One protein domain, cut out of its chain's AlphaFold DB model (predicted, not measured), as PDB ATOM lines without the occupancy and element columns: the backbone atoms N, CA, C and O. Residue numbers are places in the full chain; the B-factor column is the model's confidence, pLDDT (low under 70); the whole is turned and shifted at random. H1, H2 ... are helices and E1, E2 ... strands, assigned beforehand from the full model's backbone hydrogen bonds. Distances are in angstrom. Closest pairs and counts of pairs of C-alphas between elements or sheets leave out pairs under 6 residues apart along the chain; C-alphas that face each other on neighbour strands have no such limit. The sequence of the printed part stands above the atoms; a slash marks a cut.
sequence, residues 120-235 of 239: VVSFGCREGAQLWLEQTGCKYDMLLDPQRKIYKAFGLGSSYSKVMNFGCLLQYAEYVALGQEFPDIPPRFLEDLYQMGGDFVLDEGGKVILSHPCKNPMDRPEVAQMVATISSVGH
ATOM      1  N   VAL A 120      -1.109  -6.013  11.192       96.38
ATOM      2  CA  VAL A 120       0.208  -6.551  11.540       96.38
ATOM      3  C   VAL A 120       0.076  -8.056  11.734       96.38
ATOM      4  O   VAL A 120      -0.772  -8.517  12.493       96.38
ATOM      5  N   VAL A 121       0.918  -8.843  11.071       96.69
ATOM      6  CA  VAL A 121       0.974 -10.296  11.279       96.69
ATOM      7  C   VAL A 121       2.251 -10.627  12.037       96.69
ATOM      8  O   VAL A 121       3.331 -10.180  11.657       96.69
ATOM      9  N   SER A 122       2.125 -11.399  13.113       95.19
ATOM     10  CA  SER A 122       3.253 -11.895  13.904       95.19
ATOM     11  C   SER A 122       3.108 -13.392  14.131       95.19
ATOM     12  O   SER A 122       2.000 -13.898  14.253       95.19
ATOM     13  N   PHE A 123       4.217 -14.122  14.202       94.56
ATOM     14  CA  PHE A 123       4.216 -15.552  14.523       94.56
ATOM     15  C   PHE A 123       4.476 -15.838  16.009       94.56
ATOM     16  O   PHE A 123       4.492 -17.000  16.404       94.56
ATOM     17  N   GLY A 124       4.648 -14.785  16.815       90.94
ATOM     18  CA  GLY A 124       4.937 -14.895  18.238       90.94
ATOM     19  C   GLY A 124       3.802 -15.492  19.071       90.94
ATOM     20  O   GLY A 124       2.626 -15.463  18.691       90.94
ATOM     21  N   CYS A 125       4.141 -15.973  20.267       91.56
ATOM     22  CA  CYS A 125       3.149 -16.245  21.310       91.56
ATOM     23  C   CYS A 125       2.351 -14.986  21.710       91.56
ATOM     24  O   CYS A 125       2.787 -13.845  21.524       91.56
ATOM     25  N   ARG A 126       1.168 -15.194  22.303       93.62
ATOM     26  CA  ARG A 126       0.246 -14.110  22.679       93.62
ATOM     27  C   ARG A 126       0.861 -13.148  23.689       93.62
ATOM     28  O   ARG A 126       0.696 -11.940  23.559       93.62
ATOM     29  N   GLU A 127       1.558 -13.680  24.681       93.31
ATOM     30  CA  GLU A 127       2.179 -12.910  25.754       93.31
ATOM     31  C   GLU A 127       3.300 -12.017  25.212       93.31
ATOM     32  O   GLU A 127       3.369 -10.839  25.557       93.31
ATOM     33  N   GLY A 128       4.138 -12.549  24.316       91.31
ATOM     34  CA  GLY A 128       5.187 -11.778  23.646       91.31
ATOM     35  C   GLY A 128       4.617 -10.690  22.734       91.31
ATOM     36  O   GLY A 128       5.100  -9.560  22.744       91.31
ATOM     37  N   ALA A 129       3.549 -10.997  21.996       92.38
ATOM     38  CA  ALA A 129       2.857 -10.026  21.154       92.38
ATOM     39  C   ALA A 129       2.228  -8.884  21.964       92.38
ATOM     40  O   ALA A 129       2.347  -7.722  21.582       92.38
ATOM     41  N   GLN A 130       1.598  -9.195  23.098       92.56
ATOM     42  CA  GLN A 130       1.021  -8.179  23.973       92.56
ATOM     43  C   GLN A 130       2.100  -7.266  24.563       92.56
ATOM     44  O   GLN A 130       1.951  -6.047  24.512       92.56
ATOM     45  N   LEU A 131       3.212  -7.837  25.035       92.19
ATOM     46  CA  LEU A 131       4.358  -7.057  25.503       92.19
ATOM     47  C   LEU A 131       4.891  -6.127  24.403       92.19
ATOM     48  O   LEU A 131       5.163  -4.958  24.658       92.19
ATOM     49  N   TRP A 132       5.002  -6.624  23.169       90.31
ATOM     50  CA  TRP A 132       5.445  -5.816  22.034       90.31
ATOM     51  C   TRP A 132       4.477  -4.665  21.724       90.31
ATOM     52  O   TRP A 132       4.919  -3.545  21.468       90.31
ATOM     53  N   LEU A 133       3.161  -4.900  21.781       92.00
ATOM     54  CA  LEU A 133       2.153  -3.848  21.605       92.00
ATOM     55  C   LEU A 133       2.269  -2.770  22.695       92.00
ATOM     56  O   LEU A 133       2.234  -1.582  22.380       92.00
ATOM     57  N   GLU A 134       2.461  -3.177  23.952       91.94
ATOM     58  CA  GLU A 134       2.652  -2.270  25.091       91.94
ATOM     59  C   GLU A 134       3.939  -1.438  24.957       91.94
ATOM     60  O   GLU A 134       3.910  -0.229  25.185       91.94
ATOM     61  N   GLN A 135       5.051  -2.052  24.535       88.75
ATOM     62  CA  GLN A 135       6.342  -1.374  24.358       88.75
ATOM     63  C   GLN A 135       6.367  -0.425  23.151       88.75
ATOM     64  O   GLN A 135       7.004   0.624  23.207       88.75
ATOM     65  N   THR A 136       5.702  -0.780  22.048       88.56
ATOM     66  CA  THR A 136       5.765  -0.007  20.791       88.56
ATOM     67  C   THR A 136       4.628   0.993  20.618       88.56
ATOM     68  O   THR A 136       4.735   1.905  19.799       88.56
ATOM     69  N   GLY A 137       3.516   0.821  21.337       91.31
ATOM     70  CA  GLY A 137       2.310   1.627  21.148       91.31
ATOM     71  C   GLY A 137       1.651   1.433  19.778       91.31
ATOM     72  O   GLY A 137       0.924   2.319  19.318       91.31
ATOM     73  N   CYS A 138       1.914   0.309  19.099       91.12
ATOM     74  CA  CYS A 138       1.312   0.002  17.804       91.12
ATOM     75  C   CYS A 138      -0.224   0.002  17.910       91.12
ATOM     76  O   CYS A 138      -0.802  -0.656  18.771       91.12
ATOM     77  N   LYS A 139      -0.881   0.758  17.022       91.50
ATOM     78  CA  LYS A 139      -2.344   0.955  17.024       91.50
ATOM     79  C   LYS A 139      -3.084   0.082  16.018       91.50
ATOM     80  O   LYS A 139      -4.310   0.127  15.962       91.50
ATOM     81  N   TYR A 140      -2.347  -0.640  15.184       92.94
ATOM     82  CA  TYR A 140      -2.927  -1.491  14.160       92.94
ATOM     83  C   TYR A 140      -3.352  -2.823  14.757       92.94
ATOM     84  O   TYR A 140      -2.740  -3.316  15.707       92.94
ATOM     85  N   ASP A 141      -4.385  -3.417  14.165       93.50
ATOM     86  CA  ASP A 141      -4.799  -4.761  14.539       93.50
ATOM     87  C   ASP A 141      -3.632  -5.729  14.331       93.50
ATOM     88  O   ASP A 141      -2.915  -5.648  13.330       93.50
ATOM     89  N   MET A 142      -3.463  -6.666  15.263       96.19
ATOM     90  CA  MET A 142      -2.459  -7.718  15.160       96.19
ATOM     91  C   MET A 142      -3.120  -9.090  15.038       96.19
ATOM     92  O   MET A 142      -3.946  -9.476  15.865       96.19
ATOM     93  N   LEU A 143      -2.711  -9.852  14.026       96.50
ATOM     94  CA  LEU A 143      -3.053 -11.256  13.847       96.50
ATOM     95  C   LEU A 143      -1.854 -12.133  14.211       96.50
ATOM     96  O   LEU A 143      -0.757 -11.954  13.681       96.50
ATOM     97  N   LEU A 144      -2.083 -13.117  15.079       96.69
ATOM     98  CA  LEU A 144      -1.075 -14.118  15.414       96.69
ATOM     99  C   LEU A 144      -1.183 -15.327  14.486       96.69
ATOM    100  O   LEU A 144      -2.243 -15.937  14.360       96.69
ATOM    101  N   ASP A 145      -0.055 -15.712  13.899       96.56
ATOM    102  CA  ASP A 145       0.129 -16.885  13.048       96.56
ATOM    103  C   ASP A 145       1.245 -17.795  13.602       96.56
ATOM    104  O   ASP A 145       2.307 -17.933  12.985       96.56
ATOM    105  N   PRO A 146       1.042 -18.460  14.759       94.25
ATOM    106  CA  PRO A 146       2.113 -19.214  15.415       94.25
ATOM    107  C   PRO A 146       2.609 -20.417  14.604       94.25
ATOM    108  O   PRO A 146       3.707 -20.921  14.818       94.25
ATOM    109  N   GLN A 147       1.807 -20.901  13.647       94.56
ATOM    110  CA  GLN A 147       2.198 -21.988  12.742       94.56
ATOM    111  C   GLN A 147       2.824 -21.491  11.428       94.56
ATOM    112  O   GLN A 147       3.177 -22.314  10.566       94.56
ATOM    113  N   ARG A 148       2.978 -20.168  11.277       95.88
ATOM    114  CA  ARG A 148       3.583 -19.497  10.121       95.88
ATOM    115  C   ARG A 148       2.900 -19.856   8.800       95.88
ATOM    116  O   ARG A 148       3.564 -20.014   7.775       95.88
ATOM    117  N   LYS A 149       1.584 -20.078   8.820       97.50
ATOM    118  CA  LYS A 149       0.795 -20.429   7.631       97.50
ATOM    119  C   LYS A 149       0.772 -19.280   6.628       97.50
ATOM    120  O   LYS A 149       0.966 -19.526   5.440       97.50
ATOM    121  N   ILE A 150       0.590 -18.054   7.105       96.56
ATOM    122  CA  ILE A 150       0.598 -16.834   6.296       96.56
ATOM    123  C   ILE A 150       2.006 -16.614   5.753       96.56
ATOM    124  O   ILE A 150       2.179 -16.532   4.544       96.56
ATOM    125  N   TYR A 151       3.030 -16.651   6.607       96.75
ATOM    126  CA  TYR A 151       4.422 -16.513   6.161       96.75
ATOM    127  C   TYR A 151       4.767 -17.503   5.039       96.75
ATOM    128  O   TYR A 151       5.277 -17.103   3.995       96.75
ATOM    129  N   LYS A 152       4.404 -18.784   5.190       96.31
ATOM    130  CA  LYS A 152       4.604 -19.803   4.145       96.31
ATOM    131  C   LYS A 152       3.815 -19.506   2.869       96.31
ATOM    132  O   LYS A 152       4.376 -19.637   1.786       96.31
ATOM    133  N   ALA A 153       2.548 -19.105   2.983       96.00
ATOM    134  CA  ALA A 153       1.706 -18.772   1.831       96.00
ATOM    135  C   ALA A 153       2.262 -17.588   1.021       96.00
ATOM    136  O   ALA A 153       2.165 -17.583  -0.202       96.00
ATOM    137  N   PHE A 154       2.901 -16.631   1.695       96.06
ATOM    138  CA  PHE A 154       3.525 -15.455   1.088       96.06
ATOM    139  C   PHE A 154       5.012 -15.656   0.730       96.06
ATOM    140  O   PHE A 154       5.693 -14.710   0.338       96.06
ATOM    141  N   GLY A 155       5.541 -16.881   0.842       95.38
ATOM    142  CA  GLY A 155       6.928 -17.198   0.478       95.38
ATOM    143  C   GLY A 155       7.985 -16.640   1.442       95.38
ATOM    144  O   GLY A 155       9.159 -16.531   1.083       95.38
ATOM    145  N   LEU A 156       7.591 -16.299   2.668       96.44
ATOM    146  CA  LEU A 156       8.456 -15.757   3.710       96.44
ATOM    147  C   LEU A 156       9.055 -16.878   4.568       96.44
ATOM    148  O   LEU A 156       8.498 -17.291   5.586       96.44
ATOM    149  N   GLY A 157      10.212 -17.386   4.148       93.81
ATOM    150  CA  GLY A 157      11.016 -18.333   4.927       93.81
ATOM    151  C   GLY A 157      12.099 -17.657   5.769       93.81
ATOM    152  O   GLY A 157      12.369 -16.468   5.618       93.81
ATOM    153  N   SER A 158      12.768 -18.429   6.622       95.62
ATOM    154  CA  SER A 158      13.931 -17.951   7.372       95.62
ATOM    155  C   SER A 158      15.175 -17.865   6.481       95.62
ATOM    156  O   SER A 158      15.349 -18.670   5.561       95.62
ATOM    157  N   SER A 159      16.064 -16.903   6.734       95.38
ATOM    158  CA  SER A 159      17.314 -16.772   5.980       95.38
ATOM    159  C   SER A 159      18.452 -16.163   6.794       95.38
ATOM    160  O   SER A 159      18.489 -14.968   7.073       95.38
ATOM    161  N   TYR A 160      19.462 -16.983   7.072       94.00
ATOM    162  CA  TYR A 160      20.668 -16.560   7.780       94.00
ATOM    163  C   TYR A 160      21.487 -15.548   6.981       94.00
ATOM    164  O   TYR A 160      21.921 -14.544   7.530       94.00
ATOM    165  N   SER A 161      21.683 -15.773   5.678       94.56
ATOM    166  CA  SER A 161      22.485 -14.870   4.844       94.56
ATOM    167  C   SER A 161      21.826 -13.502   4.672       94.56
ATOM    168  O   SER A 161      22.516 -12.490   4.594       94.56
ATOM    169  N   LYS A 162      20.491 -13.438   4.657       92.12
ATOM    170  CA  LYS A 162      19.757 -12.169   4.557       92.12
ATOM    171  C   LYS A 162      19.738 -11.386   5.870       92.12
ATOM    172  O   LYS A 162      19.722 -10.162   5.819       92.12
ATOM    173  N   VAL A 163      19.777 -12.068   7.016       90.31
ATOM    174  CA  VAL A 163      19.755 -11.429   8.344       90.31
ATOM    175  C   VAL A 163      21.159 -11.101   8.859       90.31
ATOM    176  O   VAL A 163      21.382 -10.017   9.379       90.31
ATOM    177  N   MET A 164      22.128 -11.996   8.665       92.00
ATOM    178  CA  MET A 164      23.485 -11.886   9.223       92.00
ATOM    179  C   MET A 164      24.524 -11.358   8.227       92.00
ATOM    180  O   MET A 164      25.724 -11.463   8.484       92.00
ATOM    181  N   ASN A 165      24.116 -10.831   7.066       92.12
ATOM    182  CA  ASN A 165      25.094 -10.234   6.157       92.12
ATOM    183  C   ASN A 165      25.760  -9.011   6.797       92.12
ATOM    184  O   ASN A 165      25.175  -8.303   7.616       92.12
ATOM    185  N   PHE A 166      26.989  -8.754   6.358       92.69
ATOM    186  CA  PHE A 166      27.839  -7.699   6.895       92.69
ATOM    187  C   PHE A 166      27.169  -6.315   6.895       92.69
ATOM    188  O   PHE A 166      27.261  -5.598   7.884       92.69
ATOM    189  N   GLY A 167      26.447  -5.964   5.824       90.19
ATOM    190  CA  GLY A 167      25.742  -4.683   5.730       90.19
ATOM    191  C   GLY A 167      24.649  -4.529   6.789       90.19
ATOM    192  O   GLY A 167      24.573  -3.495   7.443       90.19
ATOM    193  N   CYS A 168      23.857  -5.579   7.018       89.69
ATOM    194  CA  CYS A 168      22.825  -5.580   8.052       89.69
ATOM    195  C   CYS A 168      23.422  -5.438   9.460       89.69
ATOM    196  O   CYS A 168      22.887  -4.702  10.285       89.69
ATOM    197  N   LEU A 169      24.544  -6.113   9.736       91.62
ATOM    198  CA  LEU A 169      25.217  -6.015  11.035       91.62
ATOM    199  C   LEU A 169      25.809  -4.621  11.281       91.62
ATOM    200  O   LEU A 169      25.723  -4.126  12.402       91.62
ATOM    201  N   LEU A 170      26.366  -3.970  10.252       92.12
ATOM    202  CA  LEU A 170      26.830  -2.584  10.368       92.12
ATOM    203  C   LEU A 170      25.684  -1.617  10.675       92.12
ATOM    204  O   LEU A 170      25.846  -0.760  11.534       92.12
ATOM    205  N   GLN A 171      24.518  -1.791  10.049       87.94
ATOM    206  CA  GLN A 171      23.348  -0.956  10.345       87.94
ATOM    207  C   GLN A 171      22.856  -1.147  11.786       87.94
ATOM    208  O   GLN A 171      22.565  -0.172  12.470       87.94
ATOM    209  N   TYR A 172      22.840  -2.376  12.310       87.06
ATOM    210  CA  TYR A 172      22.529  -2.593  13.729       87.06
ATOM    211  C   TYR A 172      23.573  -1.989  14.679       87.06
ATOM    212  O   TYR A 172      23.229  -1.596  15.794       87.06
ATOM    213  N   ALA A 173      24.838  -1.881  14.262       89.62
ATOM    214  CA  ALA A 173      25.859  -1.206  15.060       89.62
ATOM    215  C   ALA A 173      25.575   0.300  15.213       89.62
ATOM    216  O   ALA A 173      25.936   0.878  16.238       89.62
ATOM    217  N   GLU A 174      24.881   0.928  14.257       90.19
ATOM    218  CA  GLU A 174      24.436   2.323  14.378       90.19
ATOM    219  C   GLU A 174      23.449   2.495  15.539       90.19
ATOM    220  O   GLU A 174      23.545   3.471  16.277       90.19
ATOM    221  N   TYR A 175      22.562   1.522  15.778       87.88
ATOM    222  CA  TYR A 175      21.621   1.569  16.907       87.88
ATOM    223  C   TYR A 175      22.359   1.556  18.244       87.88
ATOM    224  O   TYR A 175      22.053   2.347  19.134       87.88
ATOM    225  N   VAL A 176      23.395   0.720  18.351       87.25
ATOM    226  CA  VAL A 176      24.278   0.685  19.525       87.25
ATOM    227  C   VAL A 176      24.993   2.026  19.701       87.25
ATOM    228  O   VAL A 176      25.040   2.557  20.808       87.25
ATOM    229  N   ALA A 177      25.523   2.599  18.616       91.31
ATOM    230  CA  ALA A 177      26.228   3.878  18.655       91.31
ATOM    231  C   ALA A 177      25.315   5.052  19.054       91.31
ATOM    232  O   ALA A 177      25.765   5.973  19.734       91.31
ATOM    233  N   LEU A 178      24.041   5.007  18.661       90.38
ATOM    234  CA  LEU A 178      23.024   6.002  19.004       90.38
ATOM    235  C   LEU A 178      22.425   5.804  20.406       90.38
ATOM    236  O   LEU A 178      21.599   6.613  20.827       90.38
ATOM    237  N   GLY A 179      22.822   4.752  21.130       88.19
ATOM    238  CA  GLY A 179      22.235   4.409  22.426       88.19
ATOM    239  C   GLY A 179      20.763   4.004  22.323       88.19
ATOM    240  O   GLY A 179      20.019   4.159  23.288       88.19
ATOM    241  N   GLN A 180      20.327   3.527  21.154       82.44
ATOM    242  CA  GLN A 180      18.968   3.047  20.962       82.44
ATOM    243  C   GLN A 180      18.794   1.724  21.708       82.44
ATOM    244  O   GLN A 180      19.552   0.771  21.513       82.44
ATOM    245  N   GLU A 181      17.777   1.663  22.560       75.06
ATOM    246  CA  GLU A 181      17.440   0.442  23.276       75.06
ATOM    247  C   GLU A 181      16.710  -0.522  22.337       75.06
ATOM    248  O   GLU A 181      15.737  -0.168  21.663       75.06
ATOM    249  N   PHE A 182      17.200  -1.758  22.273       72.88
ATOM    250  CA  PHE A 182      16.456  -2.844  21.650       72.88
ATOM    251  C   PHE A 182      15.272  -3.218  22.551       72.88
ATOM    252  O   PHE A 182      15.397  -3.111  23.772       72.88
ATOM    253  N   PRO A 183      14.143  -3.685  21.985       70.50
ATOM    254  CA  PRO A 183      13.035  -4.185  22.786       70.50
ATOM    255  C   PRO A 183      13.522  -5.224  23.801       70.50
ATOM    256  O   PRO A 183      14.157  -6.213  23.423       70.50
ATOM    257  N   ASP A 184      13.230  -5.000  25.082       75.69
ATOM    258  CA  ASP A 184      13.547  -5.951  26.147       75.69
ATOM    259  C   ASP A 184      12.551  -7.114  26.070       75.69
ATOM    260  O   ASP A 184      11.462  -7.080  26.653       75.69
ATOM    261  N   ILE A 185      12.887  -8.106  25.241       77.12
ATOM    262  CA  ILE A 185      12.086  -9.310  25.033       77.12
ATOM    263  C   ILE A 185      12.643 -10.413  25.940       77.12
ATOM    264  O   ILE A 185      13.759 -10.891  25.713       77.12
ATOM    265  N   PRO A 186      11.867 -10.884  26.939       83.62
ATOM    266  CA  PRO A 186      12.258 -12.003  27.781       83.62
ATOM    267  C   PRO A 186      12.715 -13.211  26.951       83.62
ATOM    268  O   PRO A 186      12.024 -13.569  25.997       83.62
ATOM    269  N   PRO A 187      13.784 -13.933  27.343       83.31
ATOM    270  CA  PRO A 187      14.317 -15.037  26.542       83.31
ATOM    271  C   PRO A 187      13.308 -16.138  26.196       83.31
ATOM    272  O   PRO A 187      13.416 -16.780  25.160       83.31
ATOM    273  N   ARG A 188      12.289 -16.332  27.040       84.00
ATOM    274  CA  ARG A 188      11.179 -17.270  26.795       84.00
ATOM    275  C   ARG A 188      10.267 -16.884  25.619       84.00
ATOM    276  O   ARG A 188       9.477 -17.713  25.189       84.00
ATOM    277  N   PHE A 189      10.341 -15.638  25.157       83.56
ATOM    278  CA  PHE A 189       9.589 -15.094  24.026       83.56
ATOM    279  C   PHE A 189      10.486 -14.829  22.809       83.56
ATOM    280  O   PHE A 189       9.988 -14.383  21.779       83.56
ATOM    281  N   LEU A 190      11.798 -15.089  22.909       80.00
ATOM    282  CA  LEU A 190      12.686 -15.061  21.753       80.00
ATOM    283  C   LEU A 190      12.361 -16.254  20.858       80.00
ATOM    284  O   LEU A 190      12.484 -17.409  21.261       80.00
ATOM    285  N   GLU A 191      11.954 -15.954  19.634       83.88
ATOM    286  CA  GLU A 191      11.651 -16.959  18.626       83.88
ATOM    287  C   GLU A 191      12.698 -16.931  17.498       83.88
ATOM    288  O   GLU A 191      13.861 -16.588  17.709       83.88
ATOM    289  N   ASP A 192      12.319 -17.352  16.292       88.69
ATOM    290  CA  ASP A 192      13.218 -17.428  15.142       88.69
ATOM    291  C   ASP A 192      13.614 -16.032  14.639       88.69
ATOM    292  O   ASP A 192      12.913 -15.425  13.830       88.69
ATOM    293  N   LEU A 193      14.772 -15.549  15.093       86.94
ATOM    294  CA  LEU A 193      15.368 -14.275  14.673       86.94
ATOM    295  C   LEU A 193      15.697 -14.219  13.173       86.94
ATOM    296  O   LEU A 193      15.925 -13.139  12.632       86.94
ATOM    297  N   TYR A 194      15.749 -15.370  12.497       93.12
ATOM    298  CA  TYR A 194      16.073 -15.458  11.077       93.12
ATOM    299  C   TYR A 194      14.833 -15.459  10.188       93.12
ATOM    300  O   TYR A 194      14.975 -15.447   8.961       93.12
ATOM    301  N   GLN A 195      13.635 -15.501  10.777       95.19
ATOM    302  CA  GLN A 195      12.374 -15.446  10.053       95.19
ATOM    303  C   GLN A 195      12.269 -14.120   9.286       95.19
ATOM    304  O   GLN A 195      12.294 -13.042   9.876       95.19
ATOM    305  N   MET A 196      12.134 -14.194   7.959       95.38
ATOM    306  CA  MET A 196      11.979 -12.998   7.129       95.38
ATOM    307  C   MET A 196      10.552 -12.447   7.209       95.38
ATOM    308  O   MET A 196       9.589 -13.208   7.351       95.38
ATOM    309  N   GLY A 197      10.443 -11.125   7.073       95.12
ATOM    310  CA  GLY A 197       9.186 -10.393   6.928       95.12
ATOM    311  C   GLY A 197       8.941  -9.903   5.499       95.12
ATOM    312  O   GLY A 197       9.711 -10.190   4.577       95.12
ATOM    313  N   GLY A 198       7.858  -9.154   5.334       95.62
ATOM    314  CA  GLY A 198       7.487  -8.502   4.087       95.62
ATOM    315  C   GLY A 198       6.246  -7.639   4.265       95.62
ATOM    316  O   GLY A 198       5.497  -7.820   5.226       95.62
ATOM    317  N   ASP A 199       6.034  -6.746   3.312       96.12
ATOM    318  CA  ASP A 199       4.895  -5.840   3.252       96.12
ATOM    319  C   ASP A 199       4.055  -6.182   2.017       96.12
ATOM    320  O   ASP A 199       4.580  -6.394   0.919       96.12
ATOM    321  N   PHE A 200       2.740  -6.275   2.195       95.31
ATOM    322  CA  PHE A 200       1.815  -6.672   1.136       95.31
ATOM    323  C   PHE A 200       0.575  -5.794   1.177       95.31
ATOM    324  O   PHE A 200       0.081  -5.456   2.250       95.31
ATOM    325  N   VAL A 201       0.047  -5.473  -0.000       93.50
ATOM    326  CA  VAL A 201      -1.251  -4.809  -0.140       93.50
ATOM    327  C   VAL A 201      -2.183  -5.771  -0.855       93.50
ATOM    328  O   VAL A 201      -1.815  -6.348  -1.881       93.50
ATOM    329  N   LEU A 202      -3.371  -5.960  -0.288       92.56
ATOM    330  CA  LEU A 202      -4.433  -6.777  -0.857       92.56
ATOM    331  C   LEU A 202      -5.591  -5.868  -1.279       92.56
ATOM    332  O   LEU A 202      -5.869  -4.880  -0.599       92.56
ATOM    333  N   ASP A 203      -6.253  -6.204  -2.384       88.88
ATOM    334  CA  ASP A 203      -7.527  -5.588  -2.764       88.88
ATOM    335  C   ASP A 203      -8.711  -6.179  -1.971       88.88
ATOM    336  O   ASP A 203      -8.554  -7.106  -1.171       88.88
ATOM    337  N   GLU A 204      -9.920  -5.656  -2.201       85.75
ATOM    338  CA  GLU A 204     -11.147  -6.124  -1.534       85.75
ATOM    339  C   GLU A 204     -11.471  -7.603  -1.813       85.75
ATOM    340  O   GLU A 204     -12.120  -8.264  -1.002       85.75
ATOM    341  N   GLY A 205     -10.995  -8.149  -2.938       87.44
ATOM    342  CA  GLY A 205     -11.131  -9.561  -3.297       87.44
ATOM    343  C   GLY A 205     -10.084 -10.467  -2.644       87.44
ATOM    344  O   GLY A 205     -10.109 -11.682  -2.855       87.44
ATOM    345  N   GLY A 206      -9.156  -9.903  -1.866       87.88
ATOM    346  CA  GLY A 206      -8.053 -10.622  -1.234       87.88
ATOM    347  C   GLY A 206      -6.896 -10.939  -2.184       87.88
ATOM    348  O   GLY A 206      -6.027 -11.748  -1.843       87.88
ATOM    349  N   LYS A 207      -6.851 -10.333  -3.374       92.69
ATOM    350  CA  LYS A 207      -5.735 -10.496  -4.308       92.69
ATOM    351  C   LYS A 207      -4.600  -9.558  -3.918       92.69
ATOM    352  O   LYS A 207      -4.804  -8.380  -3.654       92.69
ATOM    353  N   VAL A 208      -3.377 -10.079  -3.938       94.00
ATOM    354  CA  VAL A 208      -2.165  -9.293  -3.684       94.00
ATOM    355  C   VAL A 208      -1.909  -8.344  -4.860       94.00
ATOM    356  O   VAL A 208      -1.645  -8.795  -5.976       94.00
ATOM    357  N   ILE A 209      -1.980  -7.038  -4.601       93.25
ATOM    358  CA  ILE A 209      -1.724  -5.954  -5.565       93.25
ATOM    359  C   ILE A 209      -0.350  -5.298  -5.367       93.25
ATOM    360  O   ILE A 209       0.198  -4.731  -6.309       93.25
ATOM    361  N   LEU A 210       0.253  -5.454  -4.184       93.75
ATOM    362  CA  LEU A 210       1.665  -5.155  -3.923       93.75
ATOM    363  C   LEU A 210       2.289  -6.299  -3.131       93.75
ATOM    364  O   LEU A 210       1.706  -6.772  -2.158       93.75
ATOM    365  N   SER A 211       3.485  -6.716  -3.540       95.56
ATOM    366  CA  SER A 211       4.255  -7.774  -2.889       95.56
ATOM    367  C   SER A 211       5.688  -7.309  -2.669       95.56
ATOM    368  O   SER A 211       6.438  -7.150  -3.635       95.56
ATOM    369  N   HIS A 212       6.068  -7.107  -1.407       96.62
ATOM    370  CA  HIS A 212       7.424  -6.728  -1.008       96.62
ATOM    371  C   HIS A 212       7.995  -7.701   0.035       96.62
ATOM    372  O   HIS A 212       8.042  -7.393   1.226       96.62
ATOM    373  N   PRO A 213       8.453  -8.900  -0.373       96.44
ATOM    374  CA  PRO A 213       9.237  -9.765   0.502       96.44
ATOM    375  C   PRO A 213      10.589  -9.110   0.807       96.44
ATOM    376  O   PRO A 213      11.378  -8.862  -0.111       96.44
ATOM    377  N   CYS A 214      10.892  -8.868   2.082       94.81
ATOM    378  CA  CYS A 214      12.112  -8.163   2.468       94.81
ATOM    379  C   CYS A 214      13.373  -8.921   2.016       94.81
ATOM    380  O   CYS A 214      13.513 -10.142   2.189       94.81
ATOM    381  N   LYS A 215      14.357  -8.197   1.481       93.69
ATOM    382  CA  LYS A 215      15.685  -8.738   1.147       93.69
ATOM    383  C   LYS A 215      16.574  -8.891   2.380       93.69
ATOM    384  O   LYS A 215      17.434  -9.767   2.380       93.69
ATOM    385  N   ASN A 216      16.366  -8.067   3.404       91.88
ATOM    386  CA  ASN A 216      17.035  -8.094   4.708       91.88
ATOM    387  C   ASN A 216      16.110  -7.445   5.773       91.88
ATOM    388  O   ASN A 216      15.093  -6.864   5.392       91.88
ATOM    389  N   PRO A 217      16.419  -7.523   7.082       87.75
ATOM    390  CA  PRO A 217      15.588  -6.937   8.144       87.75
ATOM    391  C   PRO A 217      15.258  -5.444   8.006       87.75
ATOM    392  O   PRO A 217      14.228  -5.018   8.528       87.75
ATOM    393  N   MET A 218      16.083  -4.679   7.291       88.19
ATOM    394  CA  MET A 218      15.981  -3.224   7.126       88.19
ATOM    395  C   MET A 218      15.295  -2.805   5.817       88.19
ATOM    396  O   MET A 218      14.958  -1.639   5.640       88.19
ATOM    397  N   ASP A 219      15.061  -3.745   4.901       92.31
ATOM    398  CA  ASP A 219      14.382  -3.501   3.628       92.31
ATOM    399  C   ASP A 219      12.875  -3.303   3.852       92.31
ATOM    400  O   ASP A 219      12.186  -4.232   4.286       92.31
ATOM    401  N   ARG A 220      12.362  -2.103   3.572       91.56
ATOM    402  CA  ARG A 220      10.936  -1.746   3.625       91.56
ATOM    403  C   ARG A 220      10.545  -1.003   2.348       91.56
ATOM    404  O   ARG A 220      11.380  -0.265   1.819       91.56
ATOM    405  N   PRO A 221       9.310  -1.166   1.848       91.19
ATOM    406  CA  PRO A 221       8.826  -0.345   0.751       91.19
ATOM    407  C   PRO A 221       8.657   1.105   1.213       91.19
ATOM    408  O   PRO A 221       8.418   1.387   2.391       91.19
ATOM    409  N   GLU A 222       8.721   2.036   0.269       88.88
ATOM    410  CA  GLU A 222       8.376   3.422   0.557       88.88
ATOM    411  C   GLU A 222       6.869   3.553   0.802       88.88
ATOM    412  O   GLU A 222       6.047   3.028   0.047       88.88
ATOM    413  N   VAL A 223       6.488   4.316   1.831       83.19
ATOM    414  CA  VAL A 223       5.070   4.571   2.140       83.19
ATOM    415  C   VAL A 223       4.349   5.190   0.943       83.19
ATOM    416  O   VAL A 223       3.231   4.789   0.633       83.19
ATOM    417  N   ALA A 224       5.009   6.096   0.214       79.00
ATOM    418  CA  ALA A 224       4.461   6.709  -0.994       79.00
ATOM    419  C   ALA A 224       4.107   5.671  -2.073       79.00
ATOM    420  O   ALA A 224       3.058   5.776  -2.705       79.00
ATOM    421  N   GLN A 225       4.931   4.632  -2.241       79.94
ATOM    422  CA  GLN A 225       4.660   3.550  -3.189       79.94
ATOM    423  C   GLN A 225       3.436   2.724  -2.765       79.94
ATOM    424  O   GLN A 225       2.602   2.374  -3.606       79.94
ATOM    425  N   MET A 226       3.305   2.429  -1.468       84.31
ATOM    426  CA  MET A 226       2.140   1.712  -0.937       84.31
ATOM    427  C   MET A 226       0.856   2.524  -1.128       84.31
ATOM    428  O   MET A 226      -0.115   1.998  -1.666       84.31
ATOM    429  N   VAL A 227       0.875   3.814  -0.775       83.31
ATOM    430  CA  VAL A 227      -0.267   4.728  -0.950       83.31
ATOM    431  C   VAL A 227      -0.650   4.854  -2.424       83.31
ATOM    432  O   VAL A 227      -1.818   4.704  -2.759       83.31
ATOM    433  N   ALA A 228       0.317   5.035  -3.328       78.50
ATOM    434  CA  ALA A 228       0.045   5.105  -4.763       78.50
ATOM    435  C   ALA A 228      -0.603   3.817  -5.308       78.50
ATOM    436  O   ALA A 228      -1.494   3.879  -6.157       78.50
ATOM    437  N   THR A 229      -0.184   2.650  -4.806       82.50
ATOM    438  CA  THR A 229      -0.777   1.362  -5.200       82.50
ATOM    439  C   THR A 229      -2.215   1.220  -4.704       82.50
ATOM    440  O   THR A 229      -3.072   0.738  -5.435       82.50
ATOM    441  N   ILE A 230      -2.494   1.668  -3.482       82.50
ATOM    442  CA  ILE A 230      -3.845   1.690  -2.906       82.50
ATOM    443  C   ILE A 230      -4.752   2.619  -3.738       82.50
ATOM    444  O   ILE A 230      -5.819   2.213  -4.210       82.50
ATOM    445  N   SER A 231      -4.290   3.835  -4.034       75.31
ATOM    446  CA  SER A 231      -5.050   4.831  -4.800       75.31
ATOM    447  C   SER A 231      -5.373   4.401  -6.237       75.31
ATOM    448  O   SER A 231      -6.433   4.761  -6.758       75.31
ATOM    449  N   SER A 232      -4.504   3.616  -6.883       70.81
ATOM    450  CA  SER A 232      -4.704   3.180  -8.273       70.81
ATOM    451  C   SER A 232      -5.775   2.097  -8.438       70.81
ATOM    452  O   SER A 232      -6.365   1.993  -9.512       70.81
ATOM    453  N   VAL A 233      -6.071   1.324  -7.387       67.31
ATOM    454  CA  VAL A 233      -7.078   0.245  -7.424       67.31
ATOM    455  C   VAL A 233      -8.478   0.737  -7.042       67.31
ATOM    456  O   VAL A 233      -9.466   0.196  -7.529       67.31
ATOM    457  N   GLY A 234      -8.591   1.810  -6.253       55.56
ATOM    458  CA  GLY A 234      -9.886   2.414  -5.896       55.56
ATOM    459  C   GLY A 234     -10.545   3.254  -6.992       55.56
ATOM    460  O   GLY A 234     -11.569   3.877  -6.735       55.56
ATOM    461  N   HIS A 235      -9.982   3.279  -8.202       45.78
ATOM    462  CA  HIS A 235     -10.649   3.808  -9.387       45.78
ATOM    463  C   HIS A 235     -11.235   2.627 -10.169       45.78
ATOM    464  O   HIS A 235     -10.489   1.957 -10.892       45.78
TER     465      HIS A 235
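What this domain is: This is residues 120 to 235 of the 239 residues of an uncharacterized protein of Coregonus sp. 'balchen' (UniProt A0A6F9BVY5). A two-stranded hairpin, E3 and E4, has H5 packed along one side, and next to it sits a separate small piece, the two parallel strands E1 and E2 with H1 over them. H3 and H4 lie off toward the other end of the long axis from H5, where residues 173 to 179 stick out, and a long stretch without a named element, residues 178 to 197, leads back from there to the hairpin. The printed part has 116 residues with five named helices and four named strands, in the order E1, H1, E2, H2, H3, H4, E3, E4, H5; the class is mixed, helices and strands. It is only just compact, close to loose, with a radius of gyration of the C-alphas of 15.8 A, and its C-alphas span 46 by 31 by 26 A.

Where its parts are: E3 is residues 198 to 202, 13.0 A long, from C-alpha 198 at (7.487, -8.502, 4.087). E4, the longest strand by residues, is residues 208 to 213, 12.2 A. H5 is residues 223 to 233, 16.1 A, ending at C-alpha 233 at (-7.078, 0.245, -7.424). E1 is residues 120 to 122, beginning at C-alpha 120 at (0.208, -6.551, 11.540), and E2 is residues 141 to 144. H1 is residues 126 to 136, 15.3 A. H2 is residues 149 to 153 and H3 residues 160 to 163. H4, the longest helix by residues, is residues 166 to 177, 16.6 A.

How they stand to each other: E3 and E4 form a hairpin, antiparallel at 180 degrees, with N 199 and O 212 3.0 A apart and N 212 and O 199 2.9 A apart, within hydrogen-bond range. The closest C-alphas of E4 and H5 are those of Leu 210 and Thr 229, 7.1 A apart; those of E3 and H5 are Val 201 and Met 226, 7.4 A. E1 and E2 are parallel at 21 degrees, with N 120 and O 141 2.8 A apart, within hydrogen-bond range. E1, H1 and E2 make a strand-helix-strand unit, two parallel neighbour strands with a helix between them, and its crossover is right-handed. The closest C-alphas of H1 and E2 are those of Arg 126 and Leu 144, 7.4 A apart. E1 and E2 are apart from E3 and E4. H2 is only just apart from E1, at 8.2 A, and is apart from H3. H3 and H4 meet only through their link, and H4 is apart from H5. In H1 and H2 every O i to N i+4 pair is within hydrogen-bond range, in H4 7 of 8 and in H5 6 of 7; H3 is too short for such a pair.

The domain as a whole: The two C-alphas farthest apart are those of Pro 187 and His 235, 47.6 A. The printed part has no cut. The link from H4 to E3, 20 residues, is long. The mean pLDDT of the printed part is 89.2, and residues 233 to 235, of which 233 belongs to H5, are under 70.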